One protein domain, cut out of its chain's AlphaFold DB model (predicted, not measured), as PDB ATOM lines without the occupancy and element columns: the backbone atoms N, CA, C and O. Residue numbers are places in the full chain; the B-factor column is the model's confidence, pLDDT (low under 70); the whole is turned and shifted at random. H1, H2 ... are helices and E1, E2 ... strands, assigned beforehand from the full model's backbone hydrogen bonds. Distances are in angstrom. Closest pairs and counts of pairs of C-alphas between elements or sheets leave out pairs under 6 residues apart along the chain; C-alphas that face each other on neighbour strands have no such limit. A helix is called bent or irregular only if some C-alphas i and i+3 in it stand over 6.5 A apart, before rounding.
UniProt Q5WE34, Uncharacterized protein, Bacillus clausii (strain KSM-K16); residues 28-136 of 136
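This is residues 28 to 136 of the 136 residues of an uncharacterized protein of Bacillus clausii (strain KSM-K16) (UniProt Q5WE34). A twisted sheet of six strands curls round one helix, H1, which covers one face of it, and a thin tail ending in H2 sticks out from this body with residues 128 to 136. The printed part has 109 residues, with six named strands and two named helices in the order E1, E2, H1, E3, E4, E5, E6, H2. The sheet is mixed, in the order E1, E2, E3, E4, E6, E5, and the class is mixed, helices and strands. The whole is compact, with a radius of gyration of the C-alphas of 15.1 A, yet elongated by its tail, spanning 53 by 27 by 23 A.

In the sheet, E2, residues 38 to 46, and E3, residues 72 to 78, are parallel at 13 degrees, with N 43 and O 74 2.8 A apart. With H1, residues 52 to 64, they form a strand-helix-strand unit, two parallel neighbour strands with a helix between them in the chain; its crossover is right-handed. E1, residues 28 to 35, is an edge strand and forms an antiparallel hairpin with E2, N 33 to O 40 at 2.8 A. On the other side of E3, E4, residues 89 to 96, forms a hairpin with it, N 75 to O 93 at 2.8 A. E6, residues 116 to 120, is antiparallel to E4 at 158 degrees, N 94 to O 117 at 2.8 A. The other edge strand, E5, residues 110 to 113, forms a hairpin with E6, N 118 to O 110 at 2.8 A. H1 is on the sheet; its closest C-alphas to E5 are those of Arg 56 and Ile 112, 6.7 A apart, and to E4 those of Leu 63 and Trp 95, 7.8 A apart. H2, residues 125 to 134, is not on the sheet and is apart from H1. Of the O i to N i+4 pairs, 7 of 9 in H1 and 5 of 6 in H2 are within hydrogen-bond range.

E1 begins at C-alpha 28, (6.056, -33.577, -43.861), and is 22.8 A long; E2 is 25.9 A, E3 19.5 A and E4 20.3 A. E5 is 9.5 A and E6 12.9 A. H1 begins at C-alpha 52, (-4.527, -17.142, -36.898), and is 18.9 A long; it is only just irregular, with C-alphas 57 and 60 6.8 A apart. H2, 14.8 A long, ends at C-alpha 134, (-21.284, -32.413, -53.871).

The two C-alphas farthest apart, those of Gly 99 and Glu 136, are 53.5 A apart. The printed part has no cut. The link from E4 to E5, residues 97 to 109, is long. Mean pLDDT of the printed part is 76.3; residue 28, residues 80 to 89 and residues 122 to 136 are under 70.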
ATOM      1  N   ALA A  28       6.444 -32.558 -42.901       69.62
ATOM      2  CA  ALA A  28       6.056 -33.577 -43.861       69.62
ATOM      3  C   ALA A  28       7.015 -33.614 -45.049       69.62
ATOM      4  O   ALA A  28       7.272 -34.675 -45.610       69.62
ATOM      5  N   GLU A  29       7.574 -32.457 -45.405       76.38
ATOM      6  CA  GLU A  29       8.544 -32.347 -46.482       76.38
ATOM      7  C   GLU A  29       9.537 -31.213 -46.215       76.38
ATOM      8  O   GLU A  29       9.160 -30.118 -45.790       76.38
ATOM      9  N   LEU A  30      10.815 -31.476 -46.490       82.38
ATOM     10  CA  LEU A  30      11.892 -30.494 -46.460       82.38
ATOM     11  C   LEU A  30      12.646 -30.562 -47.787       82.38
ATOM     12  O   LEU A  30      13.279 -31.570 -48.099       82.38
ATOM     13  N   GLN A  31      12.611 -29.479 -48.556       83.62
ATOM     14  CA  GLN A  31      13.350 -29.358 -49.809       83.62
ATOM     15  C   GLN A  31      14.405 -28.268 -49.682       83.62
ATOM     16  O   GLN A  31      14.086 -27.085 -49.564       83.62
ATOM     17  N   SER A  32      15.673 -28.669 -49.726       86.25
ATOM     18  CA  SER A  32      16.801 -27.737 -49.745       86.25
ATOM     19  C   SER A  32      17.245 -27.477 -51.180       86.25
ATOM     20  O   SER A  32      17.437 -28.408 -51.960       86.25
ATOM     21  N   THR A  33      17.426 -26.209 -51.536       86.19
ATOM     22  CA  THR A  33      17.924 -25.790 -52.851       86.19
ATOM     23  C   THR A  33      18.986 -24.712 -52.685       86.19
ATOM     24  O   THR A  33      18.935 -23.929 -51.742       86.19
ATOM     25  N   SER A  34      19.950 -24.654 -53.602       84.50
ATOM     26  CA  SER A  34      20.921 -23.560 -53.658       84.50
ATOM     27  C   SER A  34      20.718 -22.780 -54.947       84.50
ATOM     28  O   SER A  34      20.727 -23.351 -56.039       84.50
ATOM     29  N   ILE A  35      20.502 -21.472 -54.830       80.12
ATOM     30  CA  ILE A  35      20.306 -20.585 -55.977       80.12
ATOM     31  C   ILE A  35      21.354 -19.489 -55.902       80.12
ATOM     32  O   ILE A  35      21.283 -18.612 -55.045       80.12
ATOM     33  N   ARG A  36      22.320 -19.535 -56.830       79.44
ATOM     34  CA  ARG A  36      23.418 -18.556 -56.935       79.44
ATOM     35  C   ARG A  36      24.182 -18.370 -55.613       79.44
ATOM     36  O   ARG A  36      24.565 -17.258 -55.274       79.44
ATOM     37  N   GLY A  37      24.384 -19.463 -54.876       78.25
ATOM     38  CA  GLY A  37      25.107 -19.471 -53.601       78.25
ATOM     39  C   GLY A  37      24.244 -19.219 -52.362       78.25
ATOM     40  O   GLY A  37      24.746 -19.434 -51.269       78.25
ATOM     41  N   ALA A  38      22.969 -18.839 -52.514       82.50
ATOM     42  CA  ALA A  38      22.039 -18.718 -51.394       82.50
ATOM     43  C   ALA A  38      21.350 -20.061 -51.107       82.50
ATOM     44  O   ALA A  38      20.688 -20.625 -51.989       82.50
ATOM     45  N   ASN A  39      21.481 -20.547 -49.877       88.50
ATOM     46  CA  ASN A  39      20.824 -21.732 -49.348       88.50
ATOM     47  C   ASN A  39      19.363 -21.423 -49.039       88.50
ATOM     48  O   ASN A  39      19.036 -20.487 -48.309       88.50
ATOM     49  N   ARG A  40      18.467 -22.230 -49.596       89.56
ATOM     50  CA  ARG A  40      17.031 -22.087 -49.401       89.56
ATOM     51  C   ARG A  40      16.427 -23.367 -48.910       89.56
ATOM     52  O   ARG A  40      16.696 -24.432 -49.463       89.56
ATOM     53  N   LEU A  41      15.498 -23.215 -47.986       89.62
ATOM     54  CA  LEU A  41      14.668 -24.299 -47.519       89.62
ATOM     55  C   LEU A  41      13.204 -24.009 -47.828       89.62
ATOM     56  O   LEU A  41      12.693 -22.938 -47.503       89.62
ATOM     57  N   SER A  42      12.533 -24.978 -48.434       88.19
ATOM     58  CA  SER A  42      11.078 -25.053 -48.477       88.19
ATOM     59  C   SER A  42      10.633 -26.136 -47.503       88.19
ATOM     60  O   SER A  42      11.011 -27.296 -47.661       88.19
ATOM     61  N   ALA A  43       9.868 -25.755 -46.487       86.62
ATOM     62  CA  ALA A  43       9.399 -26.636 -45.432       86.62
ATOM     63  C   ALA A  43       7.874 -26.744 -45.469       86.62
ATOM     64  O   ALA A  43       7.177 -25.733 -45.459       86.62
ATOM     65  N   HIS A  44       7.349 -27.960 -45.489       84.88
ATOM     66  CA  HIS A  44       5.916 -28.217 -45.401       84.88
ATOM     67  C   HIS A  44       5.610 -28.798 -44.028       84.88
ATOM     68  O   HIS A  44       6.113 -29.863 -43.665       84.88
ATOM     69  N   TYR A  45       4.811 -28.075 -43.251       83.88
ATOM     70  CA  TYR A  45       4.379 -28.482 -41.925       83.88
ATOM     71  C   TYR A  45       2.904 -28.865 -41.970       83.88
ATOM     72  O   TYR A  45       2.065 -28.060 -42.378       83.88
ATOM     73  N   LEU A  46       2.605 -30.095 -41.561       80.44
ATOM     74  CA  LEU A  46       1.233 -30.573 -41.457       80.44
ATOM     75  C   LEU A  46       0.724 -30.365 -40.045       80.44
ATOM     76  O   LEU A  46       1.345 -30.798 -39.077       80.44
ATOM     77  N   THR A  47      -0.414 -29.699 -39.948       75.00
ATOM     78  CA  THR A  47      -1.081 -29.377 -38.694       75.00
ATOM     79  C   THR A  47      -2.576 -29.593 -38.841       75.00
ATOM     80  O   THR A  47      -3.106 -29.557 -39.947       75.00
ATOM     81  N   GLY A  48      -3.268 -29.804 -37.720       71.62
ATOM     82  CA  GLY A  48      -4.722 -29.655 -37.698       71.62
ATOM     83  C   GLY A  48      -5.135 -28.204 -37.955       71.62
ATOM     84  O   GLY A  48      -4.288 -27.327 -38.139       71.62
ATOM     85  N   GLU A  49      -6.442 -27.954 -37.937       72.06
ATOM     86  CA  GLU A  49      -6.979 -26.602 -38.063       72.06
ATOM     87  C   GLU A  49      -6.468 -25.696 -36.943       72.06
ATOM     88  O   GLU A  49      -6.577 -26.034 -35.766       72.06
ATOM     89  N   LEU A  50      -5.866 -24.571 -37.338       74.56
ATOM     90  CA  LEU A  50      -5.349 -23.549 -36.437       74.56
ATOM     91  C   LEU A  50      -6.031 -22.222 -36.735       74.56
ATOM     92  O   LEU A  50      -6.156 -21.801 -37.889       74.56
ATOM     93  N   THR A  51      -6.383 -21.512 -35.677       79.81
ATOM     94  CA  THR A  51      -6.699 -20.090 -35.756       79.81
ATOM     95  C   THR A  51      -5.450 -19.286 -36.127       79.81
ATOM     96  O   THR A  51      -4.309 -19.734 -35.980       79.81
ATOM     97  N   LYS A  52      -5.648 -18.047 -36.596       82.50
ATOM     98  CA  LYS A  52      -4.527 -17.142 -36.898       82.50
ATOM     99  C   LYS A  52      -3.637 -16.893 -35.683       82.50
ATOM    100  O   LYS A  52      -2.426 -16.792 -35.846       82.50
ATOM    101  N   ASP A  53      -4.226 -16.802 -34.495       83.56
ATOM    102  CA  ASP A  53      -3.490 -16.557 -33.254       83.56
ATOM    103  C   ASP A  53      -2.640 -17.769 -32.863       83.56
ATOM    104  O   ASP A  53      -1.443 -17.618 -32.637       83.56
ATOM    105  N   GLU A  54      -3.193 -18.982 -32.925       83.81
ATOM    106  CA  GLU A  54      -2.419 -20.212 -32.693       83.81
ATOM    107  C   GLU A  54      -1.283 -20.370 -33.711       83.81
ATOM    108  O   GLU A  54      -0.152 -20.698 -33.355       83.81
ATOM    109  N   ALA A  55      -1.553 -20.084 -34.987       84.25
ATOM    110  CA  ALA A  55      -0.532 -20.109 -36.024       84.25
ATOM    111  C   ALA A  55       0.590 -19.090 -35.740       84.25
ATOM    112  O   ALA A  55       1.766 -19.426 -35.884       84.25
ATOM    113  N   ARG A  56       0.265 -17.875 -35.277       85.94
ATOM    114  CA  ARG A  56       1.271 -16.870 -34.885       85.94
ATOM    115  C   ARG A  56       2.167 -17.347 -33.754       85.94
ATOM    116  O   ARG A  56       3.365 -17.089 -33.801       85.94
ATOM    117  N   GLU A  57       1.606 -18.036 -32.769       87.19
ATOM    118  CA  GLU A  57       2.366 -18.536 -31.623       87.19
ATOM    119  C   GLU A  57       3.357 -19.638 -32.020       87.19
ATOM    120  O   GLU A  57       4.491 -19.648 -31.536       87.19
ATOM    121  N   ILE A  58       2.981 -20.535 -32.939       86.19
ATOM    122  CA  ILE A  58       3.841 -21.670 -33.316       86.19
ATOM    123  C   ILE A  58       4.878 -21.334 -34.394       86.19
ATOM    124  O   ILE A  58       5.923 -21.982 -34.459       86.19
ATOM    125  N   ILE A  59       4.610 -20.352 -35.262       89.44
ATOM    126  CA  ILE A  59       5.472 -20.034 -36.413       89.44
ATOM    127  C   ILE A  59       6.927 -19.740 -35.999       89.44
ATOM    128  O   ILE A  59       7.829 -20.320 -36.615       89.44
ATOM    129  N   PRO A  60       7.198 -18.906 -34.973       88.50
ATOM    130  CA  PRO A  60       8.562 -18.653 -34.515       88.50
ATOM    131  C   PRO A  60       9.270 -19.921 -34.022       88.50
ATOM    132  O   PRO A  60      10.437 -20.139 -34.354       88.50
ATOM    133  N   GLU A  61       8.568 -20.793 -33.285       87.06
ATOM    134  CA  GLU A  61       9.124 -22.070 -32.817       87.06
ATOM    135  C   GLU A  61       9.486 -22.965 -34.010       87.06
ATOM    136  O   GLU A  61      10.616 -23.452 -34.098       87.06
ATOM    137  N   LEU A  62       8.572 -23.130 -34.972       86.62
ATOM    138  CA  LEU A  62       8.802 -23.942 -36.168       86.62
ATOM    139  C   LEU A  62       9.983 -23.425 -36.995       86.62
ATOM    140  O   LEU A  62      10.846 -24.213 -37.380       86.62
ATOM    141  N   LEU A  63      10.065 -22.110 -37.220       87.12
ATOM    142  CA  LEU A  63      11.174 -21.495 -37.948       87.12
ATOM    143  C   LEU A  63      12.506 -21.640 -37.215       87.12
ATOM    144  O   LEU A  63      13.523 -21.898 -37.859       87.12
ATOM    145  N   SER A  64      12.523 -21.528 -35.885       84.62
ATOM    146  CA  SER A  64      13.752 -21.676 -35.096       84.62
ATOM    147  C   SER A  64      14.431 -23.036 -35.306       84.62
ATOM    148  O   SER A  64      15.660 -23.107 -35.318       84.62
ATOM    149  N   ASN A  65      13.640 -24.081 -35.576       82.12
ATOM    150  CA  ASN A  65      14.124 -25.438 -35.830       82.12
ATOM    151  C   ASN A  65      14.759 -25.617 -37.217       82.12
ATOM    152  O   ASN A  65      15.482 -26.590 -37.429       82.12
ATOM    153  N   VAL A  66      14.494 -24.714 -38.168       81.44
ATOM    154  CA  VAL A  66      14.882 -24.895 -39.579       81.44
ATOM    155  C   VAL A  66      15.673 -23.739 -40.188       81.44
ATOM    156  O   VAL A  66      16.304 -23.921 -41.229       81.44
ATOM    157  N   ARG A  67      15.687 -22.562 -39.550       81.50
ATOM    158  CA  ARG A  67      16.402 -21.378 -40.056       81.50
ATOM    159  C   ARG A  67      17.900 -21.622 -40.224       81.50
ATOM    160  O   ARG A  67      18.418 -21.332 -41.291       81.50
ATOM    161  N   GLY A  68      18.538 -22.271 -39.244       78.50
ATOM    162  CA  GLY A  68      19.902 -22.819 -39.302       78.50
ATOM    163  C   GLY A  68      20.858 -22.170 -40.318       78.50
ATOM    164  O   GLY A  68      21.104 -20.972 -40.270       78.50
ATOM    165  N   ASN A  69      21.392 -22.988 -41.232       79.00
ATOM    166  CA  ASN A  69      22.347 -22.586 -42.279       79.00
ATOM    167  C   ASN A  69      21.667 -22.079 -43.573       79.00
ATOM    168  O   ASN A  69      22.274 -22.140 -44.648       79.00
ATOM    169  N   ASN A  70      20.398 -21.669 -43.505       87.75
ATOM    170  CA  ASN A  70      19.635 -21.218 -44.666       87.75
ATOM    171  C   ASN A  70      19.609 -19.690 -44.727       87.75
ATOM    172  O   ASN A  70      19.406 -19.028 -43.717       87.75
ATOM    173  N   ASP A  71      19.742 -19.137 -45.929       89.06
ATOM    174  CA  ASP A  71      19.596 -17.700 -46.171       89.06
ATOM    175  C   ASP A  71      18.122 -17.310 -46.316       89.06
ATOM    176  O   ASP A  71      17.726 -16.191 -45.997       89.06
ATOM    177  N   VAL A  72      17.293 -18.235 -46.813       90.44
ATOM    178  CA  VAL A  72      15.847 -18.048 -46.966       90.44
ATOM    179  C   VAL A  72      15.109 -19.324 -46.585       90.44
ATOM    180  O   VAL A  72      15.391 -20.398 -47.118       90.44
ATOM    181  N   VAL A  73      14.090 -19.197 -45.744       90.56
ATOM    182  CA  VAL A  73      13.149 -20.274 -45.433       90.56
ATOM    183  C   VAL A  73      11.762 -19.879 -45.917       90.56
ATOM    184  O   VAL A  73      11.243 -18.831 -45.550       90.56
ATOM    185  N   ASN A  74      11.146 -20.729 -46.734       90.25
ATOM    186  CA  ASN A  74       9.718 -20.678 -47.021       90.25
ATOM    187  C   ASN A  74       9.057 -21.846 -46.302       90.25
ATOM    188  O   ASN A  74       9.416 -22.993 -46.543       90.25
ATOM    189  N   MET A  75       8.088 -21.564 -45.448       89.62
ATOM    190  CA  MET A  75       7.346 -22.580 -44.722       89.62
ATOM    191  C   MET A  75       5.866 -22.520 -45.102       89.62
ATOM    192  O   MET A  75       5.288 -21.440 -45.210       89.62
ATOM    193  N   TYR A  76       5.264 -23.681 -45.323       87.12
ATOM    194  CA  TYR A  76       3.864 -23.843 -45.693       87.12
ATOM    195  C   TYR A  76       3.170 -24.634 -44.591       87.12
ATOM    196  O   TYR A  76       3.526 -25.790 -44.357       87.12
ATOM    197  N   LEU A  77       2.214 -24.009 -43.902       84.75
ATOM    198  CA  LEU A  77       1.381 -24.683 -42.904       84.75
ATOM    199  C   LEU A  77       0.140 -25.211 -43.616       84.75
ATOM    200  O   LEU A  77      -0.618 -24.406 -44.152       84.75
ATOM    201  N   SER A  78      -0.069 -26.526 -43.620       78.75
ATOM    202  CA  SER A  78      -1.175 -27.168 -44.340       78.75
ATOM    203  C   SER A  78      -1.935 -28.184 -43.487       78.75
ATOM    204  O   SER A  78      -1.369 -28.752 -42.556       78.75
ATOM    205  N   PHE A  79      -3.196 -28.443 -43.848       71.12
ATOM    206  CA  PHE A  79      -4.051 -29.447 -43.199       71.12
ATOM    207  C   PHE A  79      -3.772 -30.892 -43.647       71.12
ATOM    208  O   PHE A  79      -3.830 -31.816 -42.841       71.12
ATOM    209  N   ASP A  80      -3.438 -31.103 -44.926       65.25
ATOM    210  CA  ASP A  80      -3.256 -32.440 -45.517       65.25
ATOM    211  C   ASP A  80      -1.965 -32.536 -46.352       65.25
ATOM    212  O   ASP A  80      -1.610 -31.622 -47.099       65.25
ATOM    213  N   SER A  81      -1.278 -33.675 -46.215       56.00
ATOM    214  CA  SER A  81      -0.143 -34.144 -47.022       56.00
ATOM    215  C   SER A  81      -0.460 -34.396 -48.495       56.00
ATOM    216  O   SER A  81       0.439 -34.307 -49.329       56.00
ATOM    217  N   ASN A  82      -1.693 -34.794 -48.819       53.88
ATOM    218  CA  ASN A  82      -2.006 -35.399 -50.113       53.88
ATOM    219  C   ASN A  82      -2.378 -34.397 -51.203       53.88
ATOM    220  O   ASN A  82      -2.418 -34.783 -52.376       53.88
ATOM    221  N   ASP A  83      -2.631 -33.131 -50.860       53.50
ATOM    222  CA  ASP A  83      -3.296 -32.237 -51.801       53.50
ATOM    223  C   ASP A  83      -2.369 -31.231 -52.486       53.50
ATOM    224  O   ASP A  83      -1.582 -30.493 -51.882       53.50
ATOM    225  N   LYS A  84      -2.437 -31.238 -53.818       47.50
ATOM    226  CA  LYS A  84      -1.450 -30.600 -54.684       47.50
ATOM    227  C   LYS A  84      -1.621 -29.080 -54.664       47.50
ATOM    228  O   LYS A  84      -2.419 -28.495 -55.388       47.50
ATOM    229  N   LYS A  85      -0.687 -28.461 -53.949       52.00
ATOM    230  CA  LYS A  85      -0.050 -27.159 -54.193       52.00
ATOM    231  C   LYS A  85      -0.594 -25.904 -53.510       52.00
ATOM    232  O   LYS A  85       0.273 -25.130 -53.125       52.00
ATOM    233  N   PHE A  86      -1.890 -25.643 -53.325       51.88
ATOM    234  CA  PHE A  86      -2.291 -24.327 -52.759       51.88
ATOM    235  C   PHE A  86      -3.600 -24.274 -51.957       51.88
ATOM    236  O   PHE A  86      -3.889 -23.228 -51.383       51.88
ATOM    237  N   ASN A  87      -4.378 -25.358 -51.889       55.25
ATOM    238  CA  ASN A  87      -5.772 -25.267 -51.433       55.25
ATOM    239  C   ASN A  87      -5.952 -25.470 -49.922       55.25
ATOM    240  O   ASN A  87      -6.814 -24.829 -49.336       55.25
ATOM    241  N   ASN A  88      -5.097 -26.284 -49.294       63.50
ATOM    242  CA  ASN A  88      -5.191 -26.623 -47.866       63.50
ATOM    243  C   ASN A  88      -4.070 -25.985 -47.038       63.50
ATOM    244  O   ASN A  88      -3.790 -26.428 -45.926       63.50
ATOM    245  N   THR A  89      -3.377 -24.994 -47.604       68.62
ATOM    246  CA  THR A  89      -2.318 -24.250 -46.923       68.62
ATOM    247  C   THR A  89      -2.935 -23.039 -46.238       68.62
ATOM    248  O   THR A  89      -3.448 -22.160 -46.917       68.62
ATOM    249  N   TYR A  90      -2.848 -22.964 -44.912       75.25
ATOM    250  CA  TYR A  90      -3.317 -21.833 -44.105       75.25
ATOM    251  C   TYR A  90      -2.546 -20.559 -44.431       75.25
ATOM    252  O   TYR A  90      -3.098 -19.477 -44.653       75.25
ATOM    253  N   CYS A  91      -1.223 -20.690 -44.452       83.00
ATOM    254  CA  CYS A  91      -0.337 -19.581 -44.708       83.00
ATOM    255  C   CYS A  91       0.980 -20.041 -45.319       83.00
ATOM    256  O   CYS A  91       1.461 -21.160 -45.111       83.00
ATOM    257  N   ARG A  92       1.571 -19.121 -46.076       87.56
ATOM    258  CA  ARG A  92       2.975 -19.176 -46.455       87.56
ATOM    259  C   ARG A  92       3.728 -18.214 -45.554       87.56
ATOM    260  O   ARG A  92       3.445 -17.018 -45.551       87.56
ATOM    261  N   VAL A  93       4.711 -18.741 -44.853       90.06
ATOM    262  CA  VAL A  93       5.649 -17.983 -44.038       90.06
ATOM    263  C   VAL A  93       6.962 -17.869 -44.796       90.06
ATOM    264  O   VAL A  93       7.419 -18.838 -45.406       90.06
ATOM    265  N   GLN A  94       7.572 -16.694 -44.772       92.56
ATOM    266  CA  GLN A  94       8.910 -16.472 -45.282       92.56
ATOM    267  C   GLN A  94       9.758 -15.804 -44.208       92.56
ATOM    268  O   GLN A  94       9.379 -14.773 -43.667       92.56
ATOM    269  N   TRP A  95      10.919 -16.390 -43.947       93.12
ATOM    270  CA  TRP A  95      11.992 -15.754 -43.200       93.12
ATOM    271  C   TRP A  95      13.226 -15.660 -44.096       93.12
ATOM    272  O   TRP A  95      13.472 -16.548 -44.922       93.12
ATOM    273  N   SER A  96      14.000 -14.593 -43.946       90.69
ATOM    274  CA  SER A  96      15.264 -14.408 -44.654       90.69
ATOM    275  C   SER A  96      16.303 -13.783 -43.740       90.69
ATOM    276  O   SER A  96      15.985 -12.841 -43.019       90.69
ATOM    277  N   ALA A  97      17.540 -14.263 -43.832       88.75
ATOM    278  CA  ALA A  97      18.670 -13.664 -43.140       88.75
ATOM    279  C   ALA A  97      18.953 -12.242 -43.654       88.75
ATOM    280  O   ALA A  97      18.701 -11.914 -44.820       88.75
ATOM    281  N   GLU A  98      19.542 -11.411 -42.797       85.12
ATOM    282  CA  GLU A  98      20.027 -10.091 -43.190       85.12
ATOM    283  C   GLU A  98      21.048 -10.218 -44.336       85.12
ATOM    284  O   GLU A  98      22.028 -10.958 -44.252       85.12
ATOM    285  N   GLY A  99      20.802  -9.518 -45.446       82.62
ATOM    286  CA  GLY A  99      21.668  -9.571 -46.628       82.62
ATOM    287  C   GLY A  99      21.459 -10.788 -47.540       82.62
ATOM    288  O   GLY A  99      22.211 -10.944 -48.506       82.62
ATOM    289  N   ALA A 100      20.441 -11.622 -47.293       83.56
ATOM    290  CA  ALA A 100      20.109 -12.744 -48.165       83.56
ATOM    291  C   ALA A 100      19.883 -12.285 -49.617       83.56
ATOM    292  O   ALA A 100      19.095 -11.383 -49.914       83.56
ATOM    293  N   LEU A 101      20.562 -12.945 -50.558       80.31
ATOM    294  CA  LEU A 101      20.419 -12.651 -51.978       80.31
ATOM    295  C   LEU A 101      19.263 -13.444 -52.596       80.31
ATOM    296  O   LEU A 101      19.003 -14.604 -52.273       80.31
ATOM    297  N   HIS A 102      18.605 -12.824 -53.576       79.75
ATOM    298  CA  HIS A 102      17.560 -13.446 -54.391       79.75
ATOM    299  C   HIS A 102      16.310 -13.915 -53.613       79.75
ATOM    300  O   HIS A 102      15.660 -14.869 -54.043       79.75
ATOM    301  N   VAL A 103      15.938 -13.258 -52.513       82.62
ATOM    302  CA  VAL A 103      14.728 -13.589 -51.735       82.62
ATOM    303  C   VAL A 103      13.490 -13.656 -52.653       82.62
ATOM    304  O   VAL A 103      13.210 -12.694 -53.373       82.62
ATOM    305  N   PRO A 104      12.762 -14.791 -52.708       77.81
ATOM    306  CA  PRO A 104      11.546 -14.897 -53.504       77.81
ATOM    307  C   PRO A 104      10.519 -13.877 -53.020       77.81
ATOM    308  O   PRO A 104      10.250 -13.856 -51.822       77.81
ATOM    309  N   PRO A 105       9.873 -13.106 -53.905       77.00
ATOM    310  CA  PRO A 105       8.883 -12.140 -53.466       77.00
ATOM    311  C   PRO A 105       7.717 -12.836 -52.751       77.00
ATOM    312  O   PRO A 105       7.185 -13.861 -53.206       77.00
ATOM    313  N   ILE A 106       7.300 -12.246 -51.639       79.06
ATOM    314  CA  ILE A 106       6.053 -12.545 -50.947       79.06
ATOM    315  C   ILE A 106       5.254 -11.241 -50.868       79.06
ATOM    316  O   ILE A 106       5.788 -10.194 -50.528       79.06
ATOM    317  N   LYS A 107       3.982 -11.275 -51.279       74.25
ATOM    318  CA  LYS A 107       3.040 -10.199 -50.949       74.25
ATOM    319  C   LYS A 107       2.469 -10.571 -49.587       74.25
ATOM    320  O   LYS A 107       1.603 -11.444 -49.547       74.25
ATOM    321  N   GLU A 108       3.068 -10.044 -48.527       74.50
ATOM    322  CA  GLU A 108       2.700 -10.329 -47.138       74.50
ATOM    323  C   GLU A 108       1.358  -9.700 -46.763       74.50
ATOM    324  O   GLU A 108       1.007  -8.621 -47.240       74.50
ATOM    325  N   ASP A 109       0.616 -10.395 -45.910       76.25
ATOM    326  CA  ASP A 109      -0.551  -9.845 -45.224       76.25
ATOM    327  C   ASP A 109      -0.171  -9.360 -43.814       76.25
ATOM    328  O   ASP A 109      -0.884  -8.542 -43.234       76.25
ATOM    329  N   GLU A 110       0.929  -9.878 -43.251       83.19
ATOM    330  CA  GLU A 110       1.341  -9.647 -41.867       83.19
ATOM    331  C   GLU A 110       2.845  -9.886 -41.626       83.19
ATOM    332  O   GLU A 110       3.462 -10.718 -42.293       83.19
ATOM    333  N   ILE A 111       3.406  -9.204 -40.617       84.62
ATOM    334  CA  ILE A 111       4.750  -9.437 -40.062       84.62
ATOM    335  C   ILE A 111       4.591  -9.851 -38.593       84.62
ATOM    336  O   ILE A 111       4.005  -9.100 -37.815       84.62
ATOM    337  N   ILE A 112       5.100 -11.028 -38.215       81.62
ATOM    338  CA  ILE A 112       4.925 -11.590 -36.856       81.62
ATOM    339  C   ILE A 112       6.139 -11.314 -35.958       81.62
ATOM    340  O   ILE A 112       5.983 -11.137 -34.754       81.62
ATOM    341  N   ASP A 113       7.340 -11.232 -36.534       75.88
ATOM    342  CA  ASP A 113       8.575 -10.932 -35.800       75.88
ATOM    343  C   ASP A 113       9.639 -10.414 -36.769       75.88
ATOM    344  O   ASP A 113      10.380 -11.226 -37.311       75.88
ATOM    345  N   GLY A 114       9.634  -9.096 -37.037       78.38
ATOM    346  CA  GLY A 114      10.620  -8.293 -37.795       78.38
ATOM    347  C   GLY A 114      11.020  -8.771 -39.202       78.38
ATOM    348  O   GLY A 114      10.907  -8.037 -40.178       78.38
ATOM    349  N   GLU A 115      11.498 -10.003 -39.277       84.12
ATOM    350  CA  GLU A 115      12.016 -10.759 -40.411       84.12
ATOM    351  C   GLU A 115      11.074 -11.899 -40.849       84.12
ATOM    352  O   GLU A 115      11.345 -12.578 -41.841       84.12
ATOM    353  N   ILE A 116       9.998 -12.167 -40.093       89.25
ATOM    354  CA  ILE A 116       9.016 -13.217 -40.395       89.25
ATOM    355  C   ILE A 116       7.794 -12.616 -41.084       89.25
ATOM    356  O   ILE A 116       6.926 -12.014 -40.444       89.25
ATOM    357  N   TYR A 117       7.700 -12.868 -42.383       90.69
ATOM    358  CA  TYR A 117       6.605 -12.446 -43.243       90.69
ATOM    359  C   TYR A 117       5.581 -13.559 -43.396       90.69
ATOM    360  O   TYR A 117       5.929 -14.696 -43.718       90.69
ATOM    361  N   VAL A 118       4.305 -13.235 -43.220       87.50
ATOM    362  CA  VAL A 118       3.206 -14.189 -43.357       87.50
ATOM    363  C   VAL A 118       2.225 -13.717 -44.409       87.50
ATOM    364  O   VAL A 118       1.736 -12.588 -44.402       87.50
ATOM    365  N   LYS A 119       1.922 -14.626 -45.330       88.12
ATOM    366  CA  LYS A 119       0.836 -14.493 -46.289       88.12
ATOM    367  C   LYS A 119      -0.244 -15.505 -45.945       88.12
ATOM    368  O   LYS A 119      -0.023 -16.711 -46.079       88.12
ATOM    369  N   TRP A 120      -1.404 -15.010 -45.537       83.44
ATOM    370  CA  TRP A 120      -2.584 -15.820 -45.279       83.44
ATOM    371  C   TRP A 120      -3.205 -16.199 -46.617       83.44
ATOM    372  O   TRP A 120      -3.599 -15.350 -47.420       83.44
ATOM    373  N   ILE A 121      -3.281 -17.495 -46.888       78.12
ATOM    374  CA  ILE A 121      -3.921 -17.963 -48.108       78.12
ATOM    375  C   ILE A 121      -5.407 -18.032 -47.785       78.12
ATOM    376  O   ILE A 121      -5.849 -18.841 -46.977       78.12
ATOM    377  N   LYS A 122      -6.179 -17.104 -48.355       64.88
ATOM    378  CA  LYS A 122      -7.639 -17.171 -48.275       64.88
ATOM    379  C   LYS A 122      -8.069 -18.485 -48.915       64.88
ATOM    380  O   LYS A 122      -7.595 -18.779 -50.015       64.88
ATOM    381  N   GLU A 123      -8.962 -19.224 -48.257       57.34
ATOM    382  CA  GLU A 123      -9.669 -20.333 -48.896       57.34
ATOM    383  C   GLU A 123     -10.116 -19.882 -50.285       57.34
ATOM    384  O   GLU A 123     -10.724 -18.816 -50.450       57.34
ATOM    385  N   HIS A 124      -9.764 -20.661 -51.305       53.19
ATOM    386  CA  HIS A 124     -10.312 -20.439 -52.628       53.19
ATOM    387  C   HIS A 124     -11.824 -20.665 -52.508       53.19
ATOM    388  O   HIS A 124     -12.263 -21.806 -52.425       53.19
ATOM    389  N   ALA A 125     -12.608 -19.580 -52.481       45.25
ATOM    390  CA  ALA A 125     -14.071 -19.611 -52.346       45.25
ATOM    391  C   ALA A 125     -14.737 -20.620 -53.305       45.25
ATOM    392  O   ALA A 125     -15.715 -21.269 -52.961       45.25
ATOM    393  N   THR A 126     -14.121 -20.826 -54.470       47.78
ATOM    394  CA  THR A 126     -14.501 -21.827 -55.468       47.78
ATOM    395  C   THR A 126     -14.529 -23.271 -54.963       47.78
ATOM    396  O   THR A 126     -15.319 -24.041 -55.477       47.78
ATOM    397  N   LEU A 127     -13.699 -23.677 -53.995       48.38
ATOM    398  CA  LEU A 127     -13.701 -25.058 -53.492       48.38
ATOM    399  C   LEU A 127     -14.830 -25.288 -52.484       48.38
ATOM    400  O   LEU A 127     -15.467 -26.329 -52.517       48.38
ATOM    401  N   ARG A 128     -15.111 -24.290 -51.641       50.16
ATOM    402  CA  ARG A 128     -16.243 -24.322 -50.711       50.16
ATOM    403  C   ARG A 128     -17.563 -24.447 -51.470       50.16
ATOM    404  O   ARG A 128     -18.358 -25.318 -51.157       50.16
ATOM    405  N   GLU A 129     -17.718 -23.683 -52.550       51.06
ATOM    406  CA  GLU A 129     -18.870 -23.796 -53.456       51.06
ATOM    407  C   GLU A 129     -18.938 -25.129 -54.224       51.06
ATOM    408  O   GLU A 129     -20.021 -25.522 -54.651       51.06
ATOM    409  N   ILE A 130     -17.806 -25.803 -54.461       51.16
ATOM    410  CA  ILE A 130     -17.773 -27.119 -55.123       51.16
ATOM    411  C   ILE A 130     -18.116 -28.229 -54.122       51.16
ATOM    412  O   ILE A 130     -18.932 -29.082 -54.440       51.16
ATOM    413  N   LEU A 131     -17.555 -28.187 -52.912       49.75
ATOM    414  CA  LEU A 131     -17.817 -29.163 -51.852       49.75
ATOM    415  C   LEU A 131     -19.263 -29.073 -51.347       49.75
ATOM    416  O   LEU A 131     -19.925 -30.097 -51.230       49.75
ATOM    417  N   GLU A 132     -19.792 -27.860 -51.151       52.09
ATOM    418  CA  GLU A 132     -21.197 -27.646 -50.766       52.09
ATOM    419  C   GLU A 132     -22.181 -28.138 -51.850       52.09
ATOM    420  O   GLU A 132     -23.317 -28.468 -51.533       52.09
ATOM    421  N   LYS A 133     -21.751 -28.243 -53.117       53.44
ATOM    422  CA  LYS A 133     -22.556 -28.799 -54.222       53.44
ATOM    423  C   LYS A 133     -22.445 -30.312 -54.395       53.44
ATOM    424  O   LYS A 133     -23.271 -30.880 -55.095       53.44
ATOM    425  N   GLU A 134     -21.417 -30.950 -53.843       45.69
ATOM    426  CA  GLU A 134     -21.284 -32.413 -53.871       45.69
ATOM    427  C   GLU A 134     -22.010 -33.085 -52.690       45.69
ATOM    428  O   GLU A 134     -22.227 -34.296 -52.721       45.69
ATOM    429  N   GLU A 135     -22.420 -32.309 -51.678       48.34
ATOM    430  CA  GLU A 135     -23.224 -32.765 -50.532       48.34
ATOM    431  C   GLU A 135     -24.751 -32.556 -50.699       48.34
ATOM    432  O   GLU A 135     -25.514 -33.033 -49.852       48.34
ATOM    433  N   GLU A 136     -25.207 -31.905 -51.782       44.56
ATOM    434  CA  GLU A 136     -26.626 -31.799 -52.205       44.56
ATOM    435  C   GLU A 136     -27.026 -32.882 -53.224       44.56
ATOM    436  O   GLU A 136     -28.141 -33.443 -53.077       44.56
TER     437      GLU A 136